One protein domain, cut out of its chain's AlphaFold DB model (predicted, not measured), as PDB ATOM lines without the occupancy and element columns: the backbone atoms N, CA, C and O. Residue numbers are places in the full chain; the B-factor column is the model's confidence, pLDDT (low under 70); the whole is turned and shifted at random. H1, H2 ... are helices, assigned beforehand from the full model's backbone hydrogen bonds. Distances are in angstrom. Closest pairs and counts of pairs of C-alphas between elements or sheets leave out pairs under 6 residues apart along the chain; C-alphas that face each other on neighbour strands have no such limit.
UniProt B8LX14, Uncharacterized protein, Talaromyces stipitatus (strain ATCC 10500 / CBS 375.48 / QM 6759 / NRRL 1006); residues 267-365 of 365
ATOM      1  N   VAL A 267      59.571  -4.256  10.719       73.38
ATOM      2  CA  VAL A 267      58.730  -3.050  10.619       73.38
ATOM      3  C   VAL A 267      57.431  -3.210  11.411       73.38
ATOM      4  O   VAL A 267      57.035  -2.282  12.123       73.38
ATOM      5  N   LEU A 268      56.781  -4.372  11.322       80.25
ATOM      6  CA  LEU A 268      55.558  -4.672  12.070       80.25
ATOM      7  C   LEU A 268      55.822  -4.748  13.579       80.25
ATOM      8  O   LEU A 268      55.072  -4.157  14.362       80.25
ATOM      9  N   GLU A 269      56.907  -5.406  13.988       83.69
ATOM     10  CA  GLU A 269      57.335  -5.504  15.386       83.69
ATOM     11  C   GLU A 269      57.602  -4.111  15.981       83.69
ATOM     12  O   GLU A 269      57.043  -3.767  17.026       83.69
ATOM     13  N   ARG A 270      58.334  -3.245  15.263       78.62
ATOM     14  CA  ARG A 270      58.552  -1.839  15.657       78.62
ATOM     15  C   ARG A 270      57.255  -1.040  15.764       78.62
ATOM     16  O   ARG A 270      57.102  -0.234  16.685       78.62
ATOM     17  N   GLY A 271      56.323  -1.233  14.830       77.38
ATOM     18  CA  GLY A 271      55.015  -0.577  14.858       77.38
ATOM     19  C   GLY A 271      54.208  -0.965  16.099       77.38
ATOM     20  O   GLY A 271      53.686  -0.094  16.801       77.38
ATOM     21  N   SER A 272      54.181  -2.261  16.417       80.25
ATOM     22  CA  SER A 272      53.561  -2.798  17.631       80.25
ATOM     23  C   SER A 272      54.214  -2.235  18.897       80.25
ATOM     24  O   SER A 272      53.518  -1.691  19.756       80.25
ATOM     25  N   ALA A 273      55.549  -2.264  18.975       77.94
ATOM     26  CA  ALA A 273      56.326  -1.705  20.082       77.94
ATOM     27  C   ALA A 273      55.991  -0.232  20.341       77.94
ATOM     28  O   ALA A 273      55.716   0.166  21.473       77.94
ATOM     29  N   THR A 274      55.948   0.572  19.277       80.31
ATOM     30  CA  THR A 274      55.634   2.005  19.346       80.31
ATOM     31  C   THR A 274      54.210   2.241  19.849       80.31
ATOM     32  O   THR A 274      53.976   3.130  20.670       80.31
ATOM     33  N   ASN A 275      53.247   1.435  19.396       80.56
ATOM     34  CA  ASN A 275      51.873   1.529  19.875       80.56
ATOM     35  C   ASN A 275      51.788   1.211  21.375       80.56
ATOM     36  O   ASN A 275      51.257   2.014  22.139       80.56
ATOM     37  N   ARG A 276      52.391   0.098  21.814       81.50
ATOM     38  CA  ARG A 276      52.443  -0.284  23.235       81.50
ATOM     39  C   ARG A 276      53.130   0.786  24.085       81.50
ATOM     40  O   ARG A 276      52.613   1.166  25.132       81.50
ATOM     41  N   ARG A 277      54.234   1.353  23.593       81.56
ATOM     42  CA  ARG A 277      54.942   2.483  24.215       81.56
ATOM     43  C   ARG A 277      54.026   3.682  24.438       81.56
ATOM     44  O   ARG A 277      53.936   4.197  25.548       81.56
ATOM     45  N   CYS A 278      53.354   4.124  23.377       81.62
ATOM     46  CA  CYS A 278      52.433   5.259  23.404       81.62
ATOM     47  C   CYS A 278      51.320   5.030  24.428       81.62
ATOM     48  O   CYS A 278      50.992   5.901  25.226       81.62
ATOM     49  N   ILE A 279      50.770   3.824  24.425       85.75
ATOM     50  CA  ILE A 279      49.715   3.383  25.317       85.75
ATOM     51  C   ILE A 279      50.154   3.447  26.800       85.75
ATOM     52  O   ILE A 279      49.468   4.078  27.611       85.75
ATOM     53  N   ILE A 280      51.318   2.881  27.136       84.50
ATOM     54  CA  ILE A 280      51.892   2.906  28.493       84.50
ATOM     55  C   ILE A 280      52.144   4.344  28.952       84.50
ATOM     56  O   ILE A 280      51.739   4.730  30.051       84.50
ATOM     57  N   PHE A 281      52.768   5.168  28.104       86.19
ATOM     58  CA  PHE A 281      53.036   6.562  28.453       86.19
ATOM     59  C   PHE A 281      51.758   7.372  28.633       86.19
ATOM     60  O   PHE A 281      51.650   8.086  29.623       86.19
ATOM     61  N   ASN A 282      50.750   7.192  27.777       88.56
ATOM     62  CA  ASN A 282      49.450   7.837  27.960       88.56
ATOM     63  C   ASN A 282      48.830   7.473  29.320       88.56
ATOM     64  O   ASN A 282      48.265   8.337  29.987       88.56
ATOM     65  N   MET A 283      48.935   6.214  29.769       89.06
ATOM     66  CA  MET A 283      48.454   5.826  31.099       89.06
ATOM     67  C   MET A 283      49.212   6.531  32.225       89.06
ATOM     68  O   MET A 283      48.576   7.062  33.137       89.06
ATOM     69  N   LEU A 284      50.543   6.572  32.151       88.12
ATOM     70  CA  LEU A 284      51.374   7.283  33.126       88.12
ATOM     71  C   LEU A 284      51.049   8.781  33.156       88.12
ATOM     72  O   LEU A 284      50.901   9.363  34.232       88.12
ATOM     73  N   GLU A 285      50.860   9.390  31.988       91.44
ATOM     74  CA  GLU A 285      50.440  10.782  31.842       91.44
ATOM     75  C   GLU A 285      49.066  11.017  32.476       91.44
ATOM     76  O   GLU A 285      48.904  11.961  33.249       91.44
ATOM     77  N   TYR A 286      48.083  10.139  32.241       93.50
ATOM     78  CA  TYR A 286      46.769  10.242  32.882       93.50
ATOM     79  C   TYR A 286      46.862  10.096  34.404       93.50
ATOM     80  O   TYR A 286      46.252  10.879  35.139       93.50
ATOM     81  N   MET A 287      47.634   9.128  34.906       94.00
ATOM     82  CA  MET A 287      47.865   8.960  36.343       94.00
ATOM     83  C   MET A 287      48.473  10.226  36.952       94.00
ATOM     84  O   MET A 287      47.939  10.741  37.938       94.00
ATOM     85  N   GLY A 288      49.539  10.752  36.343       91.88
ATOM     86  CA  GLY A 288      50.218  11.969  36.780       91.88
ATOM     87  C   GLY A 288      49.295  13.186  36.766       91.88
ATOM     88  O   GLY A 288      49.131  13.846  37.793       91.88
ATOM     89  N   ALA A 289      48.614  13.427  35.644       94.50
ATOM     90  CA  ALA A 289      47.684  14.540  35.483       94.50
ATOM     91  C   ALA A 289      46.523  14.474  36.486       94.50
ATOM     92  O   ALA A 289      46.163  15.484  37.084       94.50
ATOM     93  N   SER A 290      45.964  13.283  36.725       96.44
ATOM     94  CA  SER A 290      44.886  13.115  37.705       96.44
ATOM     95  C   SER A 290      45.355  13.324  39.151       96.44
ATOM     96  O   SER A 290      44.631  13.934  39.932       96.44
ATOM     97  N   LYS A 291      46.572  12.890  39.518       96.75
ATOM     98  CA  LYS A 291      47.154  13.153  40.849       96.75
ATOM     99  C   LYS A 291      47.429  14.641  41.064       96.75
ATOM    100  O   LYS A 291      47.160  15.175  42.141       96.75
ATOM    101  N   TRP A 292      47.956  15.310  40.040       97.44
ATOM    102  CA  TRP A 292      48.129  16.757  40.055       97.44
ATOM    103  C   TRP A 292      46.783  17.469  40.231       97.44
ATOM    104  O   TRP A 292      46.673  18.333  41.097       97.44
ATOM    105  N   TYR A 293      45.748  17.061  39.491       97.19
ATOM    106  CA  TYR A 293      44.410  17.646  39.590       97.19
ATOM    107  C   TYR A 293      43.806  17.501  40.994       97.19
ATOM    108  O   TYR A 293      43.344  18.496  41.545       97.19
ATOM    109  N   ASP A 294      43.892  16.318  41.616       97.12
ATOM    110  CA  ASP A 294      43.453  16.121  43.008       97.12
ATOM    111  C   ASP A 294      44.185  17.075  43.971       97.12
ATOM    112  O   ASP A 294      43.580  17.666  44.862       97.12
ATOM    113  N   SER A 295      45.487  17.291  43.755       97.38
ATOM    114  CA  SER A 295      46.278  18.215  44.578       97.38
ATOM    115  C   SER A 295      45.821  19.669  44.401       97.38
ATOM    116  O   SER A 295      45.751  20.419  45.371       97.38
ATOM    117  N   GLN A 296      45.461  20.071  43.176       97.50
ATOM    118  CA  GLN A 296      44.891  21.396  42.911       97.50
ATOM    119  C   GLN A 296      43.517  21.574  43.566       97.50
ATOM    120  O   GLN A 296      43.205  22.671  44.025       97.50
ATOM    121  N   ILE A 297      42.706  20.513  43.637       97.56
ATOM    122  CA  ILE A 297      41.420  20.535  44.346       97.56
ATOM    123  C   ILE A 297      41.643  20.812  45.832       97.56
ATOM    124  O   ILE A 297      40.979  21.686  46.383       97.56
ATOM    125  N   GLU A 298      42.601  20.138  46.472       97.62
ATOM    126  CA  GLU A 298      42.899  20.371  47.891       97.62
ATOM    127  C   GLU A 298      43.399  21.796  48.161       97.62
ATOM    128  O   GLU A 298      42.934  22.443  49.102       97.62
ATOM    129  N   VAL A 299      44.256  22.343  47.293       97.38
ATOM    130  CA  VAL A 299      44.670  23.755  47.382       97.38
ATOM    131  C   VAL A 299      43.464  24.687  47.215       97.38
ATOM    132  O   VAL A 299      43.308  25.647  47.971       97.38
ATOM    133  N   ALA A 300      42.578  24.411  46.256       97.31
ATOM    134  CA  ALA A 300      41.395  25.230  46.014       97.31
ATOM    135  C   ALA A 300      40.391  25.181  47.178       97.31
ATOM    136  O   ALA A 300      39.844  26.221  47.531       97.31
ATOM    137  N   LYS A 301      40.201  24.025  47.830       97.31
ATOM    138  CA  LYS A 301      39.355  23.894  49.034       97.31
ATOM    139  C   LYS A 301      39.818  24.811  50.168       97.31
ATOM    140  O   LYS A 301      38.994  25.346  50.901       97.31
ATOM    141  N   GLN A 302      41.132  24.998  50.308       96.06
ATOM    142  CA  GLN A 302      41.721  25.821  51.368       96.06
ATOM    143  C   GLN A 302      41.757  27.317  51.028       96.06
ATOM    144  O   GLN A 302      41.685  28.158  51.921       96.06
ATOM    145  N   THR A 303      41.894  27.657  49.745       96.75
ATOM    146  CA  THR A 303      42.170  29.035  49.302       96.75
ATOM    147  C   THR A 303      40.949  29.758  48.748       96.75
ATOM    148  O   THR A 303      40.821  30.970  48.925       96.75
ATOM    149  N   VAL A 304      40.038  29.043  48.088       95.44
ATOM    150  CA  VAL A 304      38.848  29.632  47.479       95.44
ATOM    151  C   VAL A 304      37.752  29.716  48.529       95.44
ATOM    152  O   VAL A 304      37.465  28.752  49.241       95.44
ATOM    153  N   LYS A 305      37.115  30.884  48.608       95.62
ATOM    154  CA  LYS A 305      35.976  31.128  49.488       95.62
ATOM    155  C   LYS A 305      34.735  31.440  48.671       95.62
ATOM    156  O   LYS A 305      34.795  32.085  47.626       95.62
ATOM    157  N   THR A 306      33.597  30.980  49.164       94.12
ATOM    158  CA  THR A 306      32.277  31.318  48.633       94.12
ATOM    159  C   THR A 306      31.939  32.790  48.907       94.12
ATOM    160  O   THR A 306      32.599  33.456  49.707       94.12
ATOM    161  N   LYS A 307      30.854  33.302  48.306       92.88
ATOM    162  CA  LYS A 307      30.331  34.659  48.580       92.88
ATOM    163  C   LYS A 307      30.034  34.897  50.074       92.88
ATOM    164  O   LYS A 307      30.054  36.035  50.522       92.88
ATOM    165  N   GLN A 308      29.802  33.829  50.843       94.00
ATOM    166  CA  GLN A 308      29.575  33.865  52.293       94.00
ATOM    167  C   GLN A 308      30.879  33.795  53.114       94.00
ATOM    168  O   GLN A 308      30.829  33.594  54.324       94.00
ATOM    169  N   ASN A 309      32.051  33.929  52.477       94.00
ATOM    170  CA  ASN A 309      33.380  33.806  53.092       94.00
ATOM    171  C   ASN A 309      33.665  32.423  53.722       94.00
ATOM    172  O   ASN A 309      34.618  32.273  54.484       94.00
ATOM    173  N   GLN A 310      32.868  31.406  53.379       93.94
ATOM    174  CA  GLN A 310      33.075  30.013  53.789       93.94
ATOM    175  C   GLN A 310      33.972  29.282  52.781       93.94
ATOM    176  O   GLN A 310      33.883  29.597  51.587       93.94
ATOM    177  N   PRO A 311      34.805  28.315  53.211       92.88
ATOM    178  CA  PRO A 311      35.597  27.492  52.297       92.88
ATOM    179  C   PRO A 311      34.686  26.732  51.327       92.88
ATOM    180  O   PRO A 311      33.555  26.374  51.664       92.88
ATOM    181  N   VAL A 312      35.160  26.528  50.099       96.00
ATOM    182  CA  VAL A 312      34.386  25.828  49.068       96.00
ATOM    183  C   VAL A 312      34.409  24.315  49.322       96.00
ATOM    184  O   VAL A 312      35.410  23.761  49.776       96.00
ATOM    185  N   ASP A 313      33.298  23.641  49.018       96.44
ATOM    186  CA  ASP A 313      33.206  22.182  49.046       96.44
ATOM    187  C   ASP A 313      34.094  21.526  47.967       96.44
ATOM    188  O   ASP A 313      34.606  22.176  47.057       96.44
ATOM    189  N   GLU A 314      34.290  20.206  48.038       96.00
ATOM    190  CA  GLU A 314      35.134  19.491  47.067       96.00
ATOM    191  C   GLU A 314      34.636  19.676  45.624       96.00
ATOM    192  O   GLU A 314      35.427  19.895  44.704       96.00
ATOM    193  N   LYS A 315      33.312  19.656  45.422       95.88
ATOM    194  CA  LYS A 315      32.701  19.824  44.100       95.88
ATOM    195  C   LYS A 315      32.930  21.229  43.545       95.88
ATOM    196  O   LYS A 315      33.266  21.369  42.366       95.88
ATOM    197  N   GLY A 316      32.762  22.262  44.365       95.88
ATOM    198  CA  GLY A 316      33.018  23.641  43.980       95.88
ATOM    199  C   GLY A 316      34.505  23.912  43.751       95.88
ATOM    200  O   GLY A 316      34.852  24.604  42.795       95.88
ATOM    201  N   ALA A 317      35.397  23.302  44.533       97.44
ATOM    202  CA  ALA A 317      36.838  23.385  44.318       97.44
ATOM    203  C   ALA A 317      37.251  22.719  42.994       97.44
ATOM    204  O   ALA A 317      37.953  23.326  42.184       97.44
ATOM    205  N   ALA A 318      36.739  21.518  42.705       96.06
ATOM    206  CA  ALA A 318      36.952  20.832  41.429       96.06
ATOM    207  C   ALA A 318      36.432  21.637  40.232       96.06
ATOM    208  O   ALA A 318      37.113  21.740  39.206       96.06
ATOM    209  N   MET A 319      35.249  22.246  40.374       95.44
ATOM    210  CA  MET A 319      34.672  23.163  39.391       95.44
ATOM    211  C   MET A 319      35.575  24.377  39.162       95.44
ATOM    212  O   MET A 319      35.854  24.709  38.013       95.44
ATOM    213  N   HIS A 320      36.060  25.005  40.234       95.56
ATOM    214  CA  HIS A 320      36.937  26.169  40.168       95.56
ATOM    215  C   HIS A 320      38.247  25.851  39.436       95.56
ATOM    216  O   HIS A 320      38.606  26.549  38.487       95.56
ATOM    217  N   VAL A 321      38.930  24.763  39.814       96.12
ATOM    218  CA  VAL A 321      40.166  24.315  39.147       96.12
ATOM    219  C   VAL A 321      39.908  24.035  37.667       96.12
ATOM    220  O   VAL A 321      40.683  24.455  36.812       96.12
ATOM    221  N   LEU A 322      38.798  23.370  37.340       94.56
ATOM    222  CA  LEU A 322      38.465  23.053  35.955       94.56
ATOM    223  C   LEU A 322      38.145  24.309  35.131       94.56
ATOM    224  O   LEU A 322      38.658  24.426  34.021       94.56
ATOM    225  N   CYS A 323      37.362  25.254  35.673       93.75
ATOM    226  CA  CYS A 323      37.098  26.548  35.032       93.75
ATOM    227  C   CYS A 323      38.415  27.293  34.774       93.75
ATOM    228  O   CYS A 323      38.627  27.768  33.658       93.75
ATOM    229  N   ARG A 324      39.331  27.314  35.752       94.06
ATOM    230  CA  ARG A 324      40.655  27.933  35.615       94.06
ATOM    231  C   ARG A 324      41.470  27.321  34.472       94.06
ATOM    232  O   ARG A 324      41.901  28.055  33.592       94.06
ATOM    233  N   ILE A 325      41.602  25.991  34.427       92.19
ATOM    234  CA  ILE A 325      42.328  25.286  33.352       92.19
ATOM    235  C   ILE A 325      41.720  25.603  31.982       92.19
ATOM    236  O   ILE A 325      42.436  25.887  31.024       92.19
ATOM    237  N   THR A 326      40.389  25.559  31.866       90.62
ATOM    238  CA  THR A 326      39.718  25.829  30.586       90.62
ATOM    239  C   THR A 326      39.812  27.291  30.161       90.62
ATOM    240  O   THR A 326      39.827  27.562  28.967       90.62
ATOM    241  N   HIS A 327      39.892  28.222  31.115       88.88
ATOM    242  CA  HIS A 327      40.027  29.647  30.837       88.88
ATOM    243  C   HIS A 327      41.441  29.997  30.359       88.88
ATOM    244  O   HIS A 327      41.591  30.648  29.329       88.88
ATOM    245  N   GLU A 328      42.472  29.499  31.049       84.81
ATOM    246  CA  GLU A 328      43.881  29.706  30.676       84.81
ATOM    247  C   GLU A 328      44.217  29.069  29.312       84.81
ATOM    248  O   GLU A 328      45.090  29.543  28.584       84.81
ATOM    249  N   HIS A 329      43.487  28.018  28.924       80.88
ATOM    250  CA  HIS A 329      43.733  27.253  27.705       80.88
ATOM    251  C   HIS A 329      42.501  27.166  26.802       80.88
ATOM    252  O   HIS A 329      42.175  26.063  26.368       80.88
ATOM    253  N   GLY A 330      41.844  28.299  26.506       69.38
ATOM    254  CA  GLY A 330      40.526  28.474  25.846       69.38
ATOM    255  C   GLY A 330      40.140  27.633  24.609       69.38
ATOM    256  O   GLY A 330      39.050  27.801  24.073       69.38
ATOM    257  N   LEU A 331      40.984  26.709  24.153       73.12
ATOM    258  CA  LEU A 331      40.719  25.690  23.137       73.12
ATOM    259  C   LEU A 331      40.435  24.288  23.709       73.12
ATOM    260  O   LEU A 331      40.014  23.400  22.964       73.12
ATOM    261  N   LEU A 332      40.690  24.042  24.996       78.62
ATOM    262  CA  LEU A 332      40.516  22.716  25.580       78.62
ATOM    263  C   LEU A 332      39.053  22.453  25.938       78.62
ATOM    264  O   LEU A 332      38.428  23.157  26.730       78.62
ATOM    265  N   ASN A 333      38.509  21.370  25.386       87.44
ATOM    266  CA  ASN A 333      37.164  20.924  25.711       87.44
ATOM    267  C   ASN A 333      37.129  20.386  27.149       87.44
ATOM    268  O   ASN A 333      37.733  19.354  27.458       87.44
ATOM    269  N   ARG A 334      36.353  21.052  28.008       89.69
ATOM    270  CA  ARG A 334      36.124  20.679  29.407       89.69
ATOM    271  C   ARG A 334      35.803  19.192  29.592       89.69
ATOM    272  O   ARG A 334      36.381  18.547  30.461       89.69
ATOM    273  N   LYS A 335      34.939  18.629  28.739       91.50
ATOM    274  CA  LYS A 335      34.562  17.205  28.772       91.50
ATOM    275  C   LYS A 335      35.767  16.296  28.537       91.50
ATOM    276  O   LYS A 335      35.886  15.253  29.171       91.50
ATOM    277  N   THR A 336      36.669  16.698  27.642       91.00
ATOM    278  CA  THR A 336      37.890  15.936  27.354       91.00
ATOM    279  C   THR A 336      38.802  15.922  28.573       91.00
ATOM    280  O   THR A 336      39.217  14.849  28.991       91.00
ATOM    281  N   ILE A 337      39.038  17.077  29.200       92.25
ATOM    282  CA  ILE A 337      39.860  17.177  30.416       92.25
ATOM    283  C   ILE A 337      39.285  16.302  31.540       92.25
ATOM    284  O   ILE A 337      40.003  15.475  32.103       92.25
ATOM    285  N   THR A 338      37.981  16.417  31.821       93.19
ATOM    286  CA  THR A 338      37.316  15.597  32.847       93.19
ATOM    287  C   THR A 338      37.472  14.102  32.569       93.19
ATOM    288  O   THR A 338      37.768  13.338  33.487       93.19
ATOM    289  N   ASN A 339      37.323  13.682  31.309       92.94
ATOM    290  CA  ASN A 339      37.507  12.287  30.919       92.94
ATOM    291  C   ASN A 339      38.950  11.809  31.133       92.94
ATOM    292  O   ASN A 339      39.153  10.677  31.562       92.94
ATOM    293  N   GLN A 340      39.958  12.644  30.871       92.56
ATOM    294  CA  GLN A 340      41.349  12.251  31.113       92.56
ATOM    295  C   GLN A 340      41.661  12.137  32.607       92.56
ATOM    296  O   GLN A 340      42.295  11.169  33.028       92.56
ATOM    297  N   PHE A 341      41.156  13.055  33.435       94.56
ATOM    298  CA  PHE A 341      41.324  12.954  34.886       94.56
ATOM    299  C   PHE A 341      40.608  11.733  35.473       94.56
ATOM    300  O   PHE A 341      41.178  11.044  36.321       94.56
ATOM    301  N   SER A 342      39.399  11.409  34.997       93.25
ATOM    302  CA  SER A 342      38.667  10.226  35.462       93.25
ATOM    303  C   SER A 342      39.359   8.925  35.051       93.25
ATOM    304  O   SER A 342      39.490   8.020  35.879       93.25
ATOM    305  N   ARG A 343      39.885   8.845  33.820       92.38
ATOM    306  CA  ARG A 343      40.725   7.724  33.372       92.38
ATOM    307  C   ARG A 343      41.960   7.578  34.250       92.38
ATOM    308  O   ARG A 343      42.194   6.497  34.773       92.38
ATOM    309  N   GLY A 344      42.690   8.664  34.491       93.00
ATOM    310  CA  GLY A 344      43.862   8.654  35.363       93.00
ATOM    311  C   GLY A 344      43.559   8.181  36.784       93.00
ATOM    312  O   GLY A 344      44.310   7.385  37.345       93.00
ATOM    313  N   LYS A 345      42.427   8.608  37.357       94.69
ATOM    314  CA  LYS A 345      41.969   8.148  38.676       94.69
ATOM    315  C   LYS A 345      41.683   6.644  38.681       94.69
ATOM    316  O   LYS A 345      42.127   5.961  39.596       94.69
ATOM    317  N   ARG A 346      41.021   6.114  37.645       93.31
ATOM    318  CA  ARG A 346      40.782   4.666  37.493       93.31
ATOM    319  C   ARG A 346      42.085   3.881  37.368       93.31
ATOM    320  O   ARG A 346      42.248   2.895  38.073       93.31
ATOM    321  N   VAL A 347      43.024   4.338  36.538       90.56
ATOM    322  CA  VAL A 347      44.331   3.675  36.388       90.56
ATOM    323  C   VAL A 347      45.098   3.685  37.712       90.56
ATOM    324  O   VAL A 347      45.655   2.664  38.093       90.56
ATOM    325  N   ARG A 348      45.074   4.788  38.475       93.62
ATOM    326  CA  ARG A 348      45.689   4.829  39.815       93.62
ATOM    327  C   ARG A 348      45.077   3.818  40.786       93.62
ATOM    328  O   ARG A 348      45.822   3.238  41.568       93.62
ATOM    329  N   LEU A 349      43.757   3.620  40.751       92.94
ATOM    330  CA  LEU A 349      43.090   2.602  41.571       92.94
ATOM    331  C   LEU A 349      43.532   1.193  41.162       92.94
ATOM    332  O   LEU A 349      43.979   0.438  42.018       92.94
ATOM    333  N   LEU A 350      43.529   0.894  39.861       88.19
ATOM    334  CA  LEU A 350      43.991  -0.397  39.342       88.19
ATOM    335  C   LEU A 350      45.453  -0.674  39.704       88.19
ATOM    336  O   LEU A 350      45.774  -1.761  40.161       88.19
ATOM    337  N   VAL A 351      46.339   0.315  39.567       88.50
ATOM    338  CA  VAL A 351      47.753   0.181  39.955       88.50
ATOM    339  C   VAL A 351      47.909  -0.028  41.463       88.50
ATOM    340  O   VAL A 351      48.818  -0.733  41.890       88.50
ATOM    341  N   LYS A 352      47.040   0.566  42.289       88.31
ATOM    342  CA  LYS A 352      47.058   0.348  43.742       88.31
ATOM    343  C   LYS A 352      46.645  -1.082  44.106       88.31
ATOM    344  O   LYS A 352      47.191  -1.629  45.056       88.31
ATOM    345  N   GLU A 353      45.692  -1.655  43.376       88.62
ATOM    346  CA  GLU A 353      45.161  -3.002  43.619       88.62
ATOM    347  C   GLU A 353      46.043  -4.107  43.022       88.62
ATOM    348  O   GLU A 353      46.248  -5.137  43.655       88.62
ATOM    349  N   LEU A 354      46.574  -3.887  41.818       85.31
ATOM    350  CA  LEU A 354      47.216  -4.916  40.989       85.31
ATOM    351  C   LEU A 354      48.711  -4.649  40.738       85.31
ATOM    352  O   LEU A 354      49.391  -5.439  40.085       85.31
ATOM    353  N   GLY A 355      49.241  -3.533  41.243       86.62
ATOM    354  CA  GLY A 355      50.618  -3.102  41.015       86.62
ATOM    355  C   GLY A 355      50.844  -2.450  39.645       86.62
ATOM    356  O   GLY A 355      49.944  -2.315  38.817       86.62
ATOM    357  N   LEU A 356      52.088  -2.031  39.384       83.06
ATOM    358  CA  LEU A 356      52.474  -1.389  38.114       83.06
ATOM    359  C   LEU A 356      52.439  -2.341  36.916       83.06
ATOM    360  O   LEU A 356      52.376  -1.885  35.776       83.06
ATOM    361  N   GLY A 357      52.443  -3.649  37.168       76.38
ATOM    362  CA  GLY A 357      52.409  -4.663  36.125       76.38
ATOM    363  C   GLY A 357      51.178  -4.609  35.231       76.38
ATOM    364  O   GLY A 357      51.226  -4.973  34.058       76.38
ATOM    365  N   ILE A 358      50.103  -4.039  35.766       82.56
ATOM    366  CA  ILE A 358      48.853  -3.801  35.060       82.56
ATOM    367  C   ILE A 358      49.021  -2.902  33.828       82.56
ATOM    368  O   ILE A 358      48.273  -3.027  32.863       82.56
ATOM    369  N   LEU A 359      50.047  -2.043  33.823       80.25
ATOM    370  CA  LEU A 359      50.386  -1.180  32.693       80.25
ATOM    371  C   LEU A 359      50.981  -1.956  31.512       80.25
ATOM    372  O   LEU A 359      51.211  -1.370  30.467       80.25
ATOM    373  N   PHE A 360      51.261  -3.248  31.650       78.31
ATOM    374  CA  PHE A 360      51.850  -4.064  30.586       78.31
ATOM    375  C   PHE A 360      50.964  -5.252  30.203       78.31
ATOM    376  O   PHE A 360      51.311  -6.006  29.293       78.31
ATOM    377  N   SER A 361      49.815  -5.420  30.865       76.25
ATOM    378  CA  SER A 361      48.895  -6.516  30.568       76.25
ATOM    379  C   SER A 361      48.179  -6.274  29.236       76.25
ATOM    380  O   SER A 361      47.559  -5.223  29.100       76.25
ATOM    381  N   PRO A 362      48.212  -7.213  28.269       67.81
ATOM    382  CA  PRO A 362      47.506  -7.093  26.994       67.81
ATOM    383  C   PRO A 362      45.984  -6.999  27.169       67.81
ATOM    384  O   PRO A 362      45.320  -6.394  26.337       67.81
ATOM    385  N   ASP A 363      45.451  -7.547  28.263       66.50
ATOM    386  CA  ASP A 363      44.011  -7.743  28.482       66.50
ATOM    387  C   ASP A 363      43.287  -6.469  28.948       66.50
ATOM    388  O   ASP A 363      42.073  -6.451  29.140       66.50
ATOM    389  N   ILE A 364      44.040  -5.394  29.167       61.69
ATOM    390  CA  ILE A 364      43.543  -4.119  29.707       61.69
ATOM    391  C   ILE A 364      43.405  -3.071  28.600       61.69
ATOM    392  O   ILE A 364      42.924  -1.960  28.847       61.69
ATOM    393  N   TRP A 365      43.794  -3.442  27.378       54.31
ATOM    394  CA  TRP A 365      43.867  -2.566  26.217       54.31
ATOM    395  C   TRP A 365      42.724  -2.769  25.238       54.31
ATOM    396  O   TRP A 365      42.541  -3.906  24.753       54.31
TER     397      TRP A 365
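AT A GLANCE: This is residues 267 to 365 of the 365 residues of an uncharacterized protein of Talaromyces stipitatus (strain ATCC 10500 / CBS 375.48 / QM 6759 / NRRL 1006) (UniProt B8LX14). The long helix H1 makes the long axis; H2 and H3 pack across it as a V, H3 crossing near its middle, and residues 267 to 275 of H1 stick out. The 99 printed residues, all helix in class, have H1 to H4 in chain order and no named strand. The whole is loose, radius of gyration of the C-alphas 17.1 A, spanning 61 by 33 by 16 A.

HOW THE PARTS SIT: Start at H1, residues 267 to 303, the hub. Its residues 283 to 293 touch H3, residues 334 to 354, about perpendicular at 78 degrees; the closest C-alphas, Met 287 and Gly 344, are 4.1 A apart. Its residues 293 to 301 touch H2, residues 314 to 328, at a steep tilt of 62 degrees, opposite ways; the closest C-alphas, Ala 300 and Ala 317, are 5.2 A apart. H4, residues 356 to 360, touches H3 only at the corner. In H1, H2 and H3 every O i to N i+4 pair is within hydrogen-bond range; H4 has 0 of 1, and 2 of 2 O i to N i+3 pairs.

IN THESE COORDINATES: Find C-alpha 267 at (58.730, -3.050, 10.619); H1 runs 52.9 A to C-alpha 303. H3 runs 30.2 A to C-alpha 354 at (47.216, -4.916, 40.989).

THE WHOLE: The printed part has no cut. Residues 330 and 362 to 365 have pLDDT under 70.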